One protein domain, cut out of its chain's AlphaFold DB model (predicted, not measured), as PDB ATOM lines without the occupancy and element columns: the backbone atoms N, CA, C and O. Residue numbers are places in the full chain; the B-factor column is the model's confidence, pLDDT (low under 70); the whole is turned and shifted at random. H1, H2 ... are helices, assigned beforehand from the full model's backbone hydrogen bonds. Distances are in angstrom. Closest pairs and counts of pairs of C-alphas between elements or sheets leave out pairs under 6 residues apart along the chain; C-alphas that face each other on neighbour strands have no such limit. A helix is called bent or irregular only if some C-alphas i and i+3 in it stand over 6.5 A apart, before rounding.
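What this domain is: This is residues 72 to 166 of the 284 residues of the protein "Nesprin-1" of Brachionus plicatilis (UniProt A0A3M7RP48). What does the shape look like? Three long helices make a loose rod, with H1, H2b (an arm of the bent helix H2) and H3 as an up-and-down bundle, each running against the one before it. Residues 96 to 102 stick out at one end, and at the other a tight turn folds H3 back along H2b. What is it made of? The printed part has 95 residues with three named helices, H1, H2 and H3 in chain order, and no named strand, so its class is all helix. It is loose, with a radius of gyration of the C-alphas of 15.5 A and spans of 51 by 25 by 18 A.

Where its parts are: Where does H1 run? H1, residues 72 to 96, begins at C-alpha 72 at (30.441, -40.850, 12.676) and is 36.1 A long. Is H2 straight? H2, residues 103 to 134, was assigned as one helix by its hydrogen bonds but is bent: C-alphas 116 and 119 are 7.1 A apart. Its arms H2a, residues 103 to 116, and H2b, residues 119 to 134, stand at a steep tilt of 43 degrees. And H3? H3, residues 136 to 164, is 40.2 A long and ends at C-alpha 164 at (33.926, -8.927, 30.807). It is irregular, with C-alphas 137 and 140 7.6 A apart, and has a kink of 29 degrees near residue 143.

How they stand to each other: What does H1 touch? With residues 74 to 81 alone it touches H2b, closest at the C-alphas of Phe 74 and Ala 128, 7.0 A, opposite ways at a shallow tilt of 34.6 degrees, only just short of steep. With residues 78 to 85 alone it touches H3, closest at the C-alphas of Lys 82 and Leu 149, 6.9 A. How do the arms meet H3? H2b and H3 form a helical hairpin at a shallow tilt of 18 degrees, the closest C-alphas being Ile 132 and Lys 139, 5.2 A. H2a touches H3, which meets it with residues 157 to 164 alone, at Asn 107 and Ile 160, whose C-alphas are 6.3 A apart. Are the backbones whole? Every O i to N i+4 pair is within hydrogen-bond range in H1, H2a and H2b, and 21 of 25 in H3.

The domain as a whole: How far does it reach? The two C-alphas farthest apart, those of Phe 101 and Tyr 134, are 51.1 A apart. Is anything cut or uncertain? The printed part has no cut, and pLDDT is under 70 at residues 90 to 110, 112 and 159 to 166.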
ATOM      1  N   ARG A  72      29.167 -41.282  13.272       84.75
ATOM      2  CA  ARG A  72      30.441 -40.850  12.676       84.75
ATOM      3  C   ARG A  72      30.511 -39.332  12.529       84.75
ATOM      4  O   ARG A  72      31.540 -38.742  12.846       84.75
ATOM      5  N   GLU A  73      29.422 -38.718  12.079       82.69
ATOM      6  CA  GLU A  73      29.328 -37.266  11.909       82.69
ATOM      7  C   GLU A  73      29.300 -36.554  13.266       82.69
ATOM      8  O   GLU A  73      30.061 -35.612  13.489       82.69
ATOM      9  N   PHE A  74      28.548 -37.091  14.233       84.81
ATOM     10  CA  PHE A  74      28.597 -36.622  15.622       84.81
ATOM     11  C   PHE A  74      30.027 -36.637  16.183       84.81
ATOM     12  O   PHE A  74      30.491 -35.650  16.752       84.81
ATOM     13  N   MET A  75      30.756 -37.740  15.992       84.06
ATOM     14  CA  MET A  75      32.137 -37.870  16.458       84.06
ATOM     15  C   MET A  75      33.096 -36.915  15.743       84.06
ATOM     16  O   MET A  75      34.024 -36.403  16.372       84.06
ATOM     17  N   HIS A  76      32.878 -36.643  14.457       83.25
ATOM     18  CA  HIS A  76      33.665 -35.671  13.705       83.25
ATOM     19  C   HIS A  76      33.503 -34.256  14.277       83.25
ATOM     20  O   HIS A  76      34.496 -33.616  14.636       83.25
ATOM     21  N   GLN A  77      32.261 -33.804  14.461       83.19
ATOM     22  CA  GLN A  77      31.962 -32.487  15.030       83.19
ATOM     23  C   GLN A  77      32.426 -32.371  16.490       83.19
ATOM     24  O   GLN A  77      33.043 -31.373  16.872       83.19
ATOM     25  N   PHE A  78      32.221 -33.422  17.292       85.06
ATOM     26  CA  PHE A  78      32.727 -33.508  18.661       85.06
ATOM     27  C   PHE A  78      34.248 -33.329  18.718       85.06
ATOM     28  O   PHE A  78      34.751 -32.529  19.510       85.06
ATOM     29  N   ASN A  79      34.993 -34.030  17.858       84.75
ATOM     30  CA  ASN A  79      36.452 -33.954  17.827       84.75
ATOM     31  C   ASN A  79      36.958 -32.583  17.368       84.75
ATOM     32  O   ASN A  79      37.966 -32.112  17.890       84.75
ATOM     33  N   GLN A  80      36.263 -31.911  16.449       85.56
ATOM     34  CA  GLN A  80      36.620 -30.553  16.027       85.56
ATOM     35  C   GLN A  80      36.474 -29.541  17.166       85.56
ATOM     36  O   GLN A  80      37.391 -28.753  17.410       85.56
ATOM     37  N   ILE A  81      35.355 -29.579  17.897       84.25
ATOM     38  CA  ILE A  81      35.142 -28.680  19.038       84.25
ATOM     39  C   ILE A  81      36.103 -29.031  20.181       84.25
ATOM     40  O   ILE A  81      36.691 -28.134  20.781       84.25
ATOM     41  N   LYS A  82      36.334 -30.322  20.446       85.31
ATOM     42  CA  LYS A  82      37.308 -30.778  21.447       85.31
ATOM     43  C   LYS A  82      38.731 -30.319  21.115       85.31
ATOM     44  O   LYS A  82      39.397 -29.772  21.985       85.31
ATOM     45  N   SER A  83      39.183 -30.513  19.877       84.94
ATOM     46  CA  SER A  83      40.517 -30.094  19.427       84.94
ATOM     47  C   SER A  83      40.711 -28.590  19.609       84.94
ATOM     48  O   SER A  83      41.726 -28.153  20.147       84.94
ATOM     49  N   TRP A  84      39.695 -27.794  19.269       85.06
ATOM     50  CA  TRP A  84      39.729 -26.356  19.519       85.06
ATOM     51  C   TRP A  84      39.797 -26.013  21.017       85.06
ATOM     52  O   TRP A  84      40.610 -25.177  21.408       85.06
ATOM     53  N   LEU A  85      39.009 -26.676  21.871       81.94
ATOM     54  CA  LEU A  85      39.072 -26.485  23.328       81.94
ATOM     55  C   LEU A  85      40.458 -26.833  23.900       81.94
ATOM     56  O   LEU A  85      40.936 -26.160  24.815       81.94
ATOM     57  N   ASP A  86      41.112 -27.862  23.360       81.94
ATOM     58  CA  ASP A  86      42.457 -28.274  23.767       81.94
ATOM     59  C   ASP A  86      43.519 -27.257  23.300       81.94
ATOM     60  O   ASP A  86      44.347 -26.819  24.100       81.94
ATOM     61  N   GLN A  87      43.443 -26.785  22.049       78.75
ATOM     62  CA  GLN A  87      44.297 -25.703  21.529       78.75
ATOM     63  C   GLN A  87      44.152 -24.418  22.351       78.75
ATOM     64  O   GLN A  87      45.139 -23.769  22.699       78.75
ATOM     65  N   PHE A  88      42.919 -24.083  22.719       72.25
ATOM     66  CA  PHE A  88      42.599 -22.922  23.534       72.25
ATOM     67  C   PHE A  88      43.210 -23.008  24.941       72.25
ATOM     68  O   PHE A  88      43.728 -22.021  25.469       72.25
ATOM     69  N   ARG A  89      43.208 -24.195  25.555       73.00
ATOM     70  CA  ARG A  89      43.871 -24.419  26.848       73.00
ATOM     71  C   ARG A  89      45.372 -24.226  26.752       73.00
ATOM     72  O   ARG A  89      45.931 -23.512  27.583       73.00
ATOM     73  N   CYS A  90      46.004 -24.799  25.731       69.50
ATOM     74  CA  CYS A  90      47.431 -24.608  25.485       69.50
ATOM     75  C   CYS A  90      47.772 -23.122  25.302       69.50
ATOM     76  O   CYS A  90      48.671 -22.627  25.974       69.50
ATOM     77  N   PHE A  91      46.994 -22.390  24.497       66.19
ATOM     78  CA  PHE A  91      47.156 -20.945  24.300       66.19
ATOM     79  C   PHE A  91      47.058 -20.139  25.606       66.19
ATOM     80  O   PHE A  91      47.798 -19.178  25.816       66.19
ATOM     81  N   ARG A  92      46.167 -20.522  26.528       64.81
ATOM     82  CA  ARG A  92      46.063 -19.850  27.834       64.81
ATOM     83  C   ARG A  92      47.200 -20.206  28.784       64.81
ATOM     84  O   ARG A  92      47.630 -19.341  29.545       64.81
ATOM     85  N   HIS A  93      47.675 -21.448  28.763       61.19
ATOM     86  CA  HIS A  93      48.807 -21.863  29.590       61.19
ATOM     87  C   HIS A  93      50.107 -21.173  29.167       61.19
ATOM     88  O   HIS A  93      50.854 -20.736  30.037       61.19
ATOM     89  N   THR A  94      50.339 -20.989  27.865       56.31
ATOM     90  CA  THR A  94      51.511 -20.255  27.361       56.31
ATOM     91  C   THR A  94      51.425 -18.752  27.639       56.31
ATOM     92  O   THR A  94      52.427 -18.146  28.011       56.31
ATOM     93  N   ASN A  95      50.234 -18.146  27.553       52.44
ATOM     94  CA  ASN A  95      50.054 -16.716  27.845       52.44
ATOM     95  C   ASN A  95      50.130 -16.358  29.338       52.44
ATOM     96  O   ASN A  95      50.596 -15.270  29.677       52.44
ATOM     97  N   LYS A  96      49.732 -17.262  30.246       53.72
ATOM     98  CA  LYS A  96      49.809 -17.030  31.703       53.72
ATOM     99  C   LYS A  96      51.234 -16.788  32.214       53.72
ATOM    100  O   LYS A  96      51.395 -16.140  33.240       53.72
ATOM    101  N   ALA A  97      52.246 -17.290  31.510       45.03
ATOM    102  CA  ALA A  97      53.650 -17.121  31.875       45.03
ATOM    103  C   ALA A  97      54.252 -15.771  31.430       45.03
ATOM    104  O   ALA A  97      55.409 -15.506  31.727       45.03
ATOM    105  N   SER A  98      53.514 -14.928  30.690       46.44
ATOM    106  CA  SER A  98      54.081 -13.738  30.030       46.44
ATOM    107  C   SER A  98      53.352 -12.408  30.254       46.44
ATOM    108  O   SER A  98      53.861 -11.406  29.765       46.44
ATOM    109  N   ALA A  99      52.198 -12.325  30.929       43.75
ATOM    110  CA  ALA A  99      51.492 -11.037  31.014       43.75
ATOM    111  C   ALA A  99      50.535 -10.902  32.210       43.75
ATOM    112  O   ALA A  99      49.483 -11.537  32.227       43.75
ATOM    113  N   SER A 100      50.841  -9.999  33.150       53.03
ATOM    114  CA  SER A 100      49.843  -9.464  34.095       53.03
ATOM    115  C   SER A 100      49.087  -8.261  33.506       53.03
ATOM    116  O   SER A 100      47.889  -8.124  33.727       53.03
ATOM    117  N   PHE A 101      49.749  -7.436  32.685       44.00
ATOM    118  CA  PHE A 101      49.186  -6.194  32.137       44.00
ATOM    119  C   PHE A 101      48.153  -6.433  31.018       44.00
ATOM    120  O   PHE A 101      47.149  -5.737  30.909       44.00
ATOM    121  N   CYS A 102      48.350  -7.481  30.213       57.03
ATOM    122  CA  CYS A 102      47.595  -7.709  28.977       57.03
ATOM    123  C   CYS A 102      46.540  -8.831  29.055       57.03
ATOM    124  O   CYS A 102      45.932  -9.228  28.049       57.03
ATOM    125  N   GLU A 103      46.319  -9.386  30.249       63.69
ATOM    126  CA  GLU A 103      45.392 -10.503  30.424       63.69
ATOM    127  C   GLU A 103      43.951 -10.073  30.093       63.69
ATOM    128  O   GLU A 103      43.221 -10.843  29.471       63.69
ATOM    129  N   LYS A 104      43.557  -8.833  30.429       68.69
ATOM    130  CA  LYS A 104      42.214  -8.276  30.165       68.69
ATOM    131  C   LYS A 104      41.849  -8.281  28.672       68.69
ATOM    132  O   LYS A 104      40.845  -8.882  28.299       68.69
ATOM    133  N   TYR A 105      42.724  -7.769  27.808       67.81
ATOM    134  CA  TYR A 105      42.495  -7.711  26.356       67.81
ATOM    135  C   TYR A 105      42.589  -9.075  25.673       67.81
ATOM    136  O   TYR A 105      41.824  -9.387  24.764       67.81
ATOM    137  N   SER A 106      43.479  -9.939  26.162       65.88
ATOM    138  CA  SER A 106      43.563 -11.317  25.672       65.88
ATOM    139  C   SER A 106      42.283 -12.099  25.978       65.88
ATOM    140  O   SER A 106      41.843 -12.896  25.153       65.88
ATOM    141  N   ASN A 107      41.660 -11.862  27.139       69.12
ATOM    142  CA  ASN A 107      40.388 -12.491  27.503       69.12
ATOM    143  C   ASN A 107      39.211 -11.973  26.664       69.12
ATOM    144  O   ASN A 107      38.281 -12.740  26.434       69.12
ATOM    145  N   GLN A 108      39.267 -10.726  26.188       68.62
ATOM    146  CA  GLN A 108      38.245 -10.139  25.319       68.62
ATOM    147  C   GLN A 108      38.171 -10.843  23.959       68.62
ATOM    148  O   GLN A 108      37.128 -11.367  23.579       68.62
ATOM    149  N   ILE A 109      39.308 -10.942  23.268       66.75
ATOM    150  CA  ILE A 109      39.418 -11.649  21.978       66.75
ATOM    151  C   ILE A 109      38.935 -13.100  22.126       66.75
ATOM    152  O   ILE A 109      38.235 -13.663  21.286       66.75
ATOM    153  N   VAL A 110      39.298 -13.707  23.248       69.56
ATOM    154  CA  VAL A 110      38.915 -15.061  23.630       69.56
ATOM    155  C   VAL A 110      37.403 -15.207  23.873       69.56
ATOM    156  O   VAL A 110      36.830 -16.230  23.496       69.56
ATOM    157  N   TYR A 111      36.752 -14.216  24.485       70.25
ATOM    158  CA  TYR A 111      35.306 -14.215  24.713       70.25
ATOM    159  C   TYR A 111      34.529 -14.226  23.398       70.25
ATOM    160  O   TYR A 111      33.588 -14.994  23.215       70.25
ATOM    161  N   GLU A 112      34.961 -13.415  22.446       68.25
ATOM    162  CA  GLU A 112      34.309 -13.302  21.146       68.25
ATOM    163  C   GLU A 112      34.459 -14.570  20.309       68.25
ATOM    164  O   GLU A 112      33.514 -14.990  19.646       68.25
ATOM    165  N   GLU A 113      35.615 -15.232  20.374       73.25
ATOM    166  CA  GLU A 113      35.808 -16.534  19.727       73.25
ATOM    167  C   GLU A 113      34.879 -17.615  20.301       73.25
ATOM    168  O   GLU A 113      34.409 -18.489  19.567       73.25
ATOM    169  N   ILE A 114      34.558 -17.538  21.597       76.94
ATOM    170  CA  ILE A 114      33.545 -18.397  22.224       76.94
ATOM    171  C   ILE A 114      32.155 -18.053  21.695       76.94
ATOM    172  O   ILE A 114      31.426 -18.966  21.311       76.94
ATOM    173  N   LEU A 115      31.795 -16.768  21.619       73.62
ATOM    174  CA  LEU A 115      30.499 -16.339  21.085       73.62
ATOM    175  C   LEU A 115      30.303 -16.796  19.635       73.62
ATOM    176  O   LEU A 115      29.296 -17.432  19.329       73.62
ATOM    177  N   LYS A 116      31.297 -16.590  18.762       76.69
ATOM    178  CA  LYS A 116      31.255 -17.030  17.354       76.69
ATOM    179  C   LYS A 116      31.053 -18.537  17.201       76.69
ATOM    180  O   LYS A 116      30.469 -18.992  16.220       76.69
ATOM    181  N   ARG A 117      31.558 -19.334  18.145       79.19
ATOM    182  CA  ARG A 117      31.484 -20.801  18.099       79.19
ATOM    183  C   ARG A 117      30.327 -21.379  18.920       79.19
ATOM    184  O   ARG A 117      30.081 -22.582  18.811       79.19
ATOM    185  N   SER A 118      29.589 -20.557  19.675       81.81
ATOM    186  CA  SER A 118      28.403 -20.986  20.437       81.81
ATOM    187  C   SER A 118      27.332 -21.645  19.560       81.81
ATOM    188  O   SER A 118      26.905 -22.747  19.918       81.81
ATOM    189  N   PRO A 119      26.981 -21.103  18.371       81.25
ATOM    190  CA  PRO A 119      25.973 -21.724  17.508       81.25
ATOM    191  C   PRO A 119      26.359 -23.144  17.074       81.25
ATOM    192  O   PRO A 119      25.531 -24.046  17.030       81.25
ATOM    193  N   ARG A 120      27.651 -23.395  16.827       81.19
ATOM    194  CA  ARG A 120      28.148 -24.731  16.453       81.19
ATOM    195  C   ARG A 120      28.027 -25.739  17.598       81.19
ATOM    196  O   ARG A 120      27.768 -26.915  17.356       81.19
ATOM    197  N   ARG A 121      28.221 -25.296  18.843       84.38
ATOM    198  CA  ARG A 121      27.996 -26.119  20.042       84.38
ATOM    199  C   ARG A 121      26.507 -26.424  20.222       84.38
ATOM    200  O   ARG A 121      26.166 -27.548  20.579       84.38
ATOM    201  N   GLU A 122      25.637 -25.445  19.991       84.12
ATOM    202  CA  GLU A 122      24.178 -25.605  20.075       84.12
ATOM    203  C   GLU A 122      23.663 -26.598  19.030       84.12
ATOM    204  O   GLU A 122      23.020 -27.578  19.405       84.12
ATOM    205  N   LEU A 123      24.092 -26.461  17.773       83.00
ATOM    206  CA  LEU A 123      23.790 -27.422  16.707       83.00
ATOM    207  C   LEU A 123      24.285 -28.839  17.033       83.00
ATOM    208  O   LEU A 123      23.583 -29.810  16.767       83.00
ATOM    209  N   LEU A 124      25.462 -28.988  17.658       84.69
ATOM    210  CA  LEU A 124      25.950 -30.302  18.101       84.69
ATOM    211  C   LEU A 124      25.065 -30.902  19.208       84.69
ATOM    212  O   LEU A 124      24.824 -32.111  19.213       84.69
ATOM    213  N   ASN A 125      24.588 -30.079  20.147       85.38
ATOM    214  CA  ASN A 125      23.674 -30.524  21.201       85.38
ATOM    215  C   ASN A 125      22.325 -30.972  20.606       85.38
ATOM    216  O   ASN A 125      21.811 -32.020  20.989       85.38
ATOM    217  N   GLU A 126      21.782 -30.227  19.642       85.31
ATOM    218  CA  GLU A 126      20.548 -30.581  18.927       85.31
ATOM    219  C   GLU A 126      20.716 -31.856  18.090       85.31
ATOM    220  O   GLU A 126      19.901 -32.780  18.174       85.31
ATOM    221  N   TYR A 127      21.827 -31.965  17.356       83.12
ATOM    222  CA  TYR A 127      22.171 -33.154  16.577       83.12
ATOM    223  C   TYR A 127      22.271 -34.401  17.457       83.12
ATOM    224  O   TYR A 127      21.780 -35.471  17.098       83.12
ATOM    225  N   ALA A 128      22.864 -34.274  18.645       84.62
ATOM    226  CA  ALA A 128      22.944 -35.361  19.608       84.62
ATOM    227  C   ALA A 128      21.569 -35.784  20.142       84.62
ATOM    228  O   ALA A 128      21.333 -36.979  20.313       84.62
ATOM    229  N   CYS A 129      20.645 -34.844  20.369       84.88
ATOM    230  CA  CYS A 129      19.267 -35.165  20.747       84.88
ATOM    231  C   CYS A 129      18.569 -35.992  19.659       84.88
ATOM    232  O   CYS A 129      17.917 -36.992  19.967       84.88
ATOM    233  N   HIS A 130      18.759 -35.631  18.387       81.75
ATOM    234  CA  HIS A 130      18.254 -36.419  17.263       81.75
ATOM    235  C   HIS A 130      18.929 -37.796  17.186       81.75
ATOM    236  O   HIS A 130      18.244 -38.808  17.064       81.75
ATOM    237  N   LEU A 131      20.251 -37.869  17.359       83.62
ATOM    238  CA  LEU A 131      21.001 -39.128  17.341       83.62
ATOM    239  C   LEU A 131      20.533 -40.093  18.437       83.62
ATOM    240  O   LEU A 131      20.392 -41.284  18.187       83.62
ATOM    241  N   ILE A 132      20.244 -39.585  19.635       86.00
ATOM    242  CA  ILE A 132      19.715 -40.378  20.753       86.00
ATOM    243  C   ILE A 132      18.296 -40.881  20.459       86.00
ATOM    244  O   ILE A 132      17.954 -41.995  20.855       86.00
ATOM    245  N   LYS A 133      17.476 -40.075  19.772       84.31
ATOM    246  CA  LYS A 133      16.108 -40.441  19.385       84.31
ATOM    247  C   LYS A 133      16.094 -41.608  18.392       84.31
ATOM    248  O   LYS A 133      15.281 -42.512  18.552       84.31
ATOM    249  N   TYR A 134      17.001 -41.605  17.412       80.00
ATOM    250  CA  TYR A 134      17.093 -42.655  16.388       80.00
ATOM    251  C   TYR A 134      17.984 -43.844  16.794       80.00
ATOM    252  O   TYR A 134      17.762 -44.962  16.335       80.00
ATOM    253  N   HIS A 135      18.951 -43.639  17.695       81.12
ATOM    254  CA  HIS A 135      19.876 -44.672  18.181       81.12
ATOM    255  C   HIS A 135      19.988 -44.667  19.721       81.12
ATOM    256  O   HIS A 135      20.997 -44.219  20.284       81.12
ATOM    257  N   PRO A 136      18.978 -45.198  20.442       84.19
ATOM    258  CA  PRO A 136      18.933 -45.177  21.910       84.19
ATOM    259  C   PRO A 136      20.078 -45.950  22.578       84.19
ATOM    260  O   PRO A 136      20.494 -45.632  23.690       84.19
ATOM    261  N   ASN A 137      20.613 -46.951  21.884       83.00
ATOM    262  CA  ASN A 137      21.767 -47.755  22.281       83.00
ATOM    263  C   ASN A 137      23.061 -46.935  22.435       83.00
ATOM    264  O   ASN A 137      23.923 -47.313  23.221       83.00
ATOM    265  N   LEU A 138      23.188 -45.796  21.748       84.06
ATOM    266  CA  LEU A 138      24.357 -44.909  21.843       84.06
ATOM    267  C   LEU A 138      24.176 -43.786  22.876       84.06
ATOM    268  O   LEU A 138      25.076 -42.969  23.080       84.06
ATOM    269  N   LYS A 139      23.020 -43.738  23.551       85.12
ATOM    270  CA  LYS A 139      22.616 -42.640  24.435       85.12
ATOM    271  C   LYS A 139      23.643 -42.322  25.510       85.12
ATOM    272  O   LYS A 139      23.980 -41.156  25.703       85.12
ATOM    273  N   HIS A 140      24.133 -43.342  26.208       87.56
ATOM    274  CA  HIS A 140      25.071 -43.151  27.307       87.56
ATOM    275  C   HIS A 140      26.379 -42.494  26.833       87.56
ATOM    276  O   HIS A 140      26.847 -41.524  27.433       87.56
ATOM    277  N   ASP A 141      26.931 -42.965  25.716       85.06
ATOM    278  CA  ASP A 141      28.208 -42.483  25.187       85.06
ATOM    279  C   ASP A 141      28.100 -41.072  24.608       85.06
ATOM    280  O   ASP A 141      28.968 -40.228  24.851       85.06
ATOM    281  N   VAL A 142      27.017 -40.793  23.878       86.88
ATOM    282  CA  VAL A 142      26.727 -39.470  23.308       86.88
ATOM    283  C   VAL A 142      26.543 -38.436  24.422       86.88
ATOM    284  O   VAL A 142      27.184 -37.383  24.397       86.88
ATOM    285  N   LEU A 143      25.742 -38.752  25.448       87.94
ATOM    286  CA  LEU A 143      25.520 -37.863  26.593       87.94
ATOM    287  C   LEU A 143      26.794 -37.637  27.408       87.94
ATOM    288  O   LEU A 143      27.066 -36.503  27.798       87.94
ATOM    289  N   SER A 144      27.602 -38.676  27.632       87.94
ATOM    290  CA  SER A 144      28.868 -38.558  28.368       87.94
ATOM    291  C   SER A 144      29.850 -37.622  27.655       87.94
ATOM    292  O   SER A 144      30.462 -36.753  28.282       87.94
ATOM    293  N   LYS A 145      29.961 -37.741  26.325       87.44
ATOM    294  CA  LYS A 145      30.805 -36.868  25.492       87.44
ATOM    295  C   LYS A 145      30.304 -35.424  25.490       87.44
ATOM    296  O   LYS A 145      31.098 -34.507  25.708       87.44
ATOM    297  N   LEU A 146      28.999 -35.208  25.324       88.62
ATOM    298  CA  LEU A 146      28.413 -33.870  25.412       88.62
ATOM    299  C   LEU A 146      28.587 -33.245  26.790       88.62
ATOM    300  O   LEU A 146      28.925 -32.068  26.890       88.62
ATOM    301  N   HIS A 147      28.375 -34.016  27.855       87.94
ATOM    302  CA  HIS A 147      28.541 -33.532  29.217       87.94
ATOM    303  C   HIS A 147      29.975 -33.061  29.454       87.94
ATOM    304  O   HIS A 147      30.179 -31.957  29.958       87.94
ATOM    305  N   TYR A 148      30.963 -33.856  29.031       86.69
ATOM    306  CA  TYR A 148      32.366 -33.459  29.084       86.69
ATOM    307  C   TYR A 148      32.593 -32.136  28.342       86.69
ATOM    308  O   TYR A 148      33.075 -31.177  28.941       86.69
ATOM    309  N   LEU A 149      32.193 -32.048  27.072       88.31
ATOM    310  CA  LEU A 149      32.411 -30.863  26.238       88.31
ATOM    311  C   LEU A 149      31.738 -29.614  26.823       88.31
ATOM    312  O   LEU A 149      32.391 -28.585  26.984       88.31
ATOM    313  N   ASN A 150      30.468 -29.716  27.216       89.06
ATOM    314  CA  ASN A 150      29.711 -28.609  27.801       89.06
ATOM    315  C   ASN A 150      30.275 -28.183  29.164       89.06
ATOM    316  O   ASN A 150      30.294 -26.992  29.472       89.06
ATOM    317  N   LYS A 151      30.786 -29.118  29.974       89.00
ATOM    318  CA  LYS A 151      31.483 -28.796  31.227       89.00
ATOM    319  C   LYS A 151      32.776 -28.022  30.964       89.00
ATOM    320  O   LYS A 151      33.015 -27.012  31.626       89.00
ATOM    321  N   GLN A 152      33.580 -28.454  29.989       84.94
ATOM    322  CA  GLN A 152      34.803 -27.733  29.617       84.94
ATOM    323  C   GLN A 152      34.485 -26.335  29.074       84.94
ATOM    324  O   GLN A 152      35.149 -25.372  29.453       84.94
ATOM    325  N   TRP A 153      33.445 -26.213  28.249       87.06
ATOM    326  CA  TRP A 153      32.985 -24.936  27.714       87.06
ATOM    327  C   TRP A 153      32.540 -23.973  28.819       87.06
ATOM    328  O   TRP A 153      33.057 -22.864  28.910       87.06
ATOM    329  N   LYS A 154      31.647 -24.417  29.715       85.25
ATOM    330  CA  LYS A 154      31.151 -23.611  30.844       85.25
ATOM    331  C   LYS A 154      32.269 -23.165  31.784       85.25
ATOM    332  O   LYS A 154      32.224 -22.059  32.314       85.25
ATOM    333  N   SER A 155      33.280 -24.010  31.999       82.88
ATOM    334  CA  SER A 155      34.451 -23.639  32.799       82.88
ATOM    335  C   SER A 155      35.216 -22.471  32.174       82.88
ATOM    336  O   SER A 155      35.653 -21.582  32.900       82.88
ATOM    337  N   ILE A 156      35.362 -22.461  30.850       77.81
ATOM    338  CA  ILE A 156      36.025 -21.377  30.125       77.81
ATOM    339  C   ILE A 156      35.162 -20.108  30.171       77.81
ATOM    340  O   ILE A 156      35.656 -19.053  30.560       77.81
ATOM    341  N   GLU A 157      33.874 -20.234  29.854       80.25
ATOM    342  CA  GLU A 157      32.891 -19.146  29.859       80.25
ATOM    343  C   GLU A 157      32.829 -18.441  31.225       80.25
ATOM    344  O   GLU A 157      32.993 -17.228  31.302       80.25
ATOM    345  N   SER A 158      32.752 -19.195  32.327       77.62
ATOM    346  CA  SER A 158      32.712 -18.637  33.687       77.62
ATOM    347  C   SER A 158      33.952 -17.814  34.058       77.62
ATOM    348  O   SER A 158      33.845 -16.813  34.769       77.62
ATOM    349  N   ILE A 159      35.137 -18.212  33.583       69.62
ATOM    350  CA  ILE A 159      36.380 -17.469  33.841       69.62
ATOM    351  C   ILE A 159      36.377 -16.130  33.093       69.62
ATOM    352  O   ILE A 159      36.951 -15.155  33.574       69.62
ATOM    353  N   ILE A 160      35.739 -16.086  31.926       67.12
ATOM    354  CA  ILE A 160      35.766 -14.933  31.028       67.12
ATOM    355  C   ILE A 160      34.643 -13.950  31.358       67.12
ATOM    356  O   ILE A 160      34.910 -12.760  31.507       67.12
ATOM    357  N   SER A 161      33.417 -14.431  31.590       65.62
ATOM    358  CA  SER A 161      32.270 -13.588  31.946       65.62
ATOM    359  C   SER A 161      32.532 -12.747  33.200       65.62
ATOM    360  O   SER A 161      32.198 -11.569  33.225       65.62
ATOM    361  N   LYS A 162      33.213 -13.293  34.218       60.84
ATOM    362  CA  LYS A 162      33.587 -12.536  35.433       60.84
ATOM    363  C   LYS A 162      34.486 -11.322  35.162       60.84
ATOM    364  O   LYS A 162      34.543 -10.420  35.990       60.84
ATOM    365  N   ARG A 163      35.222 -11.323  34.049       56.12
ATOM    366  CA  ARG A 163      36.157 -10.256  33.672       56.12
ATOM    367  C   ARG A 163      35.537  -9.273  32.672       56.12
ATOM    368  O   ARG A 163      35.865  -8.101  32.734       56.12
ATOM    369  N   TYR A 164      34.605  -9.734  31.832       56.75
ATOM    370  CA  TYR A 164      33.926  -8.927  30.807       56.75
ATOM    371  C   TYR A 164      32.972  -7.865  31.380       56.75
ATOM    372  O   TYR A 164      33.024  -6.708  30.987       56.75
ATOM    373  N   PHE A 165      32.126  -8.229  32.348       50.19
ATOM    374  CA  PHE A 165      31.069  -7.332  32.846       50.19
ATOM    375  C   PHE A 165      31.557  -6.176  33.736       50.19
ATOM    376  O   PHE A 165      30.749  -5.353  34.154       50.19
ATOM    377  N   ASN A 166      32.856  -6.103  34.037       51.34
ATOM    378  CA  ASN A 166      33.401  -5.169  35.023       51.34
ATOM    379  C   ASN A 166      34.243  -4.028  34.427       51.34
ATOM    380  O   ASN A 166      34.803  -3.257  35.203       51.34
TER     381      ASN A 166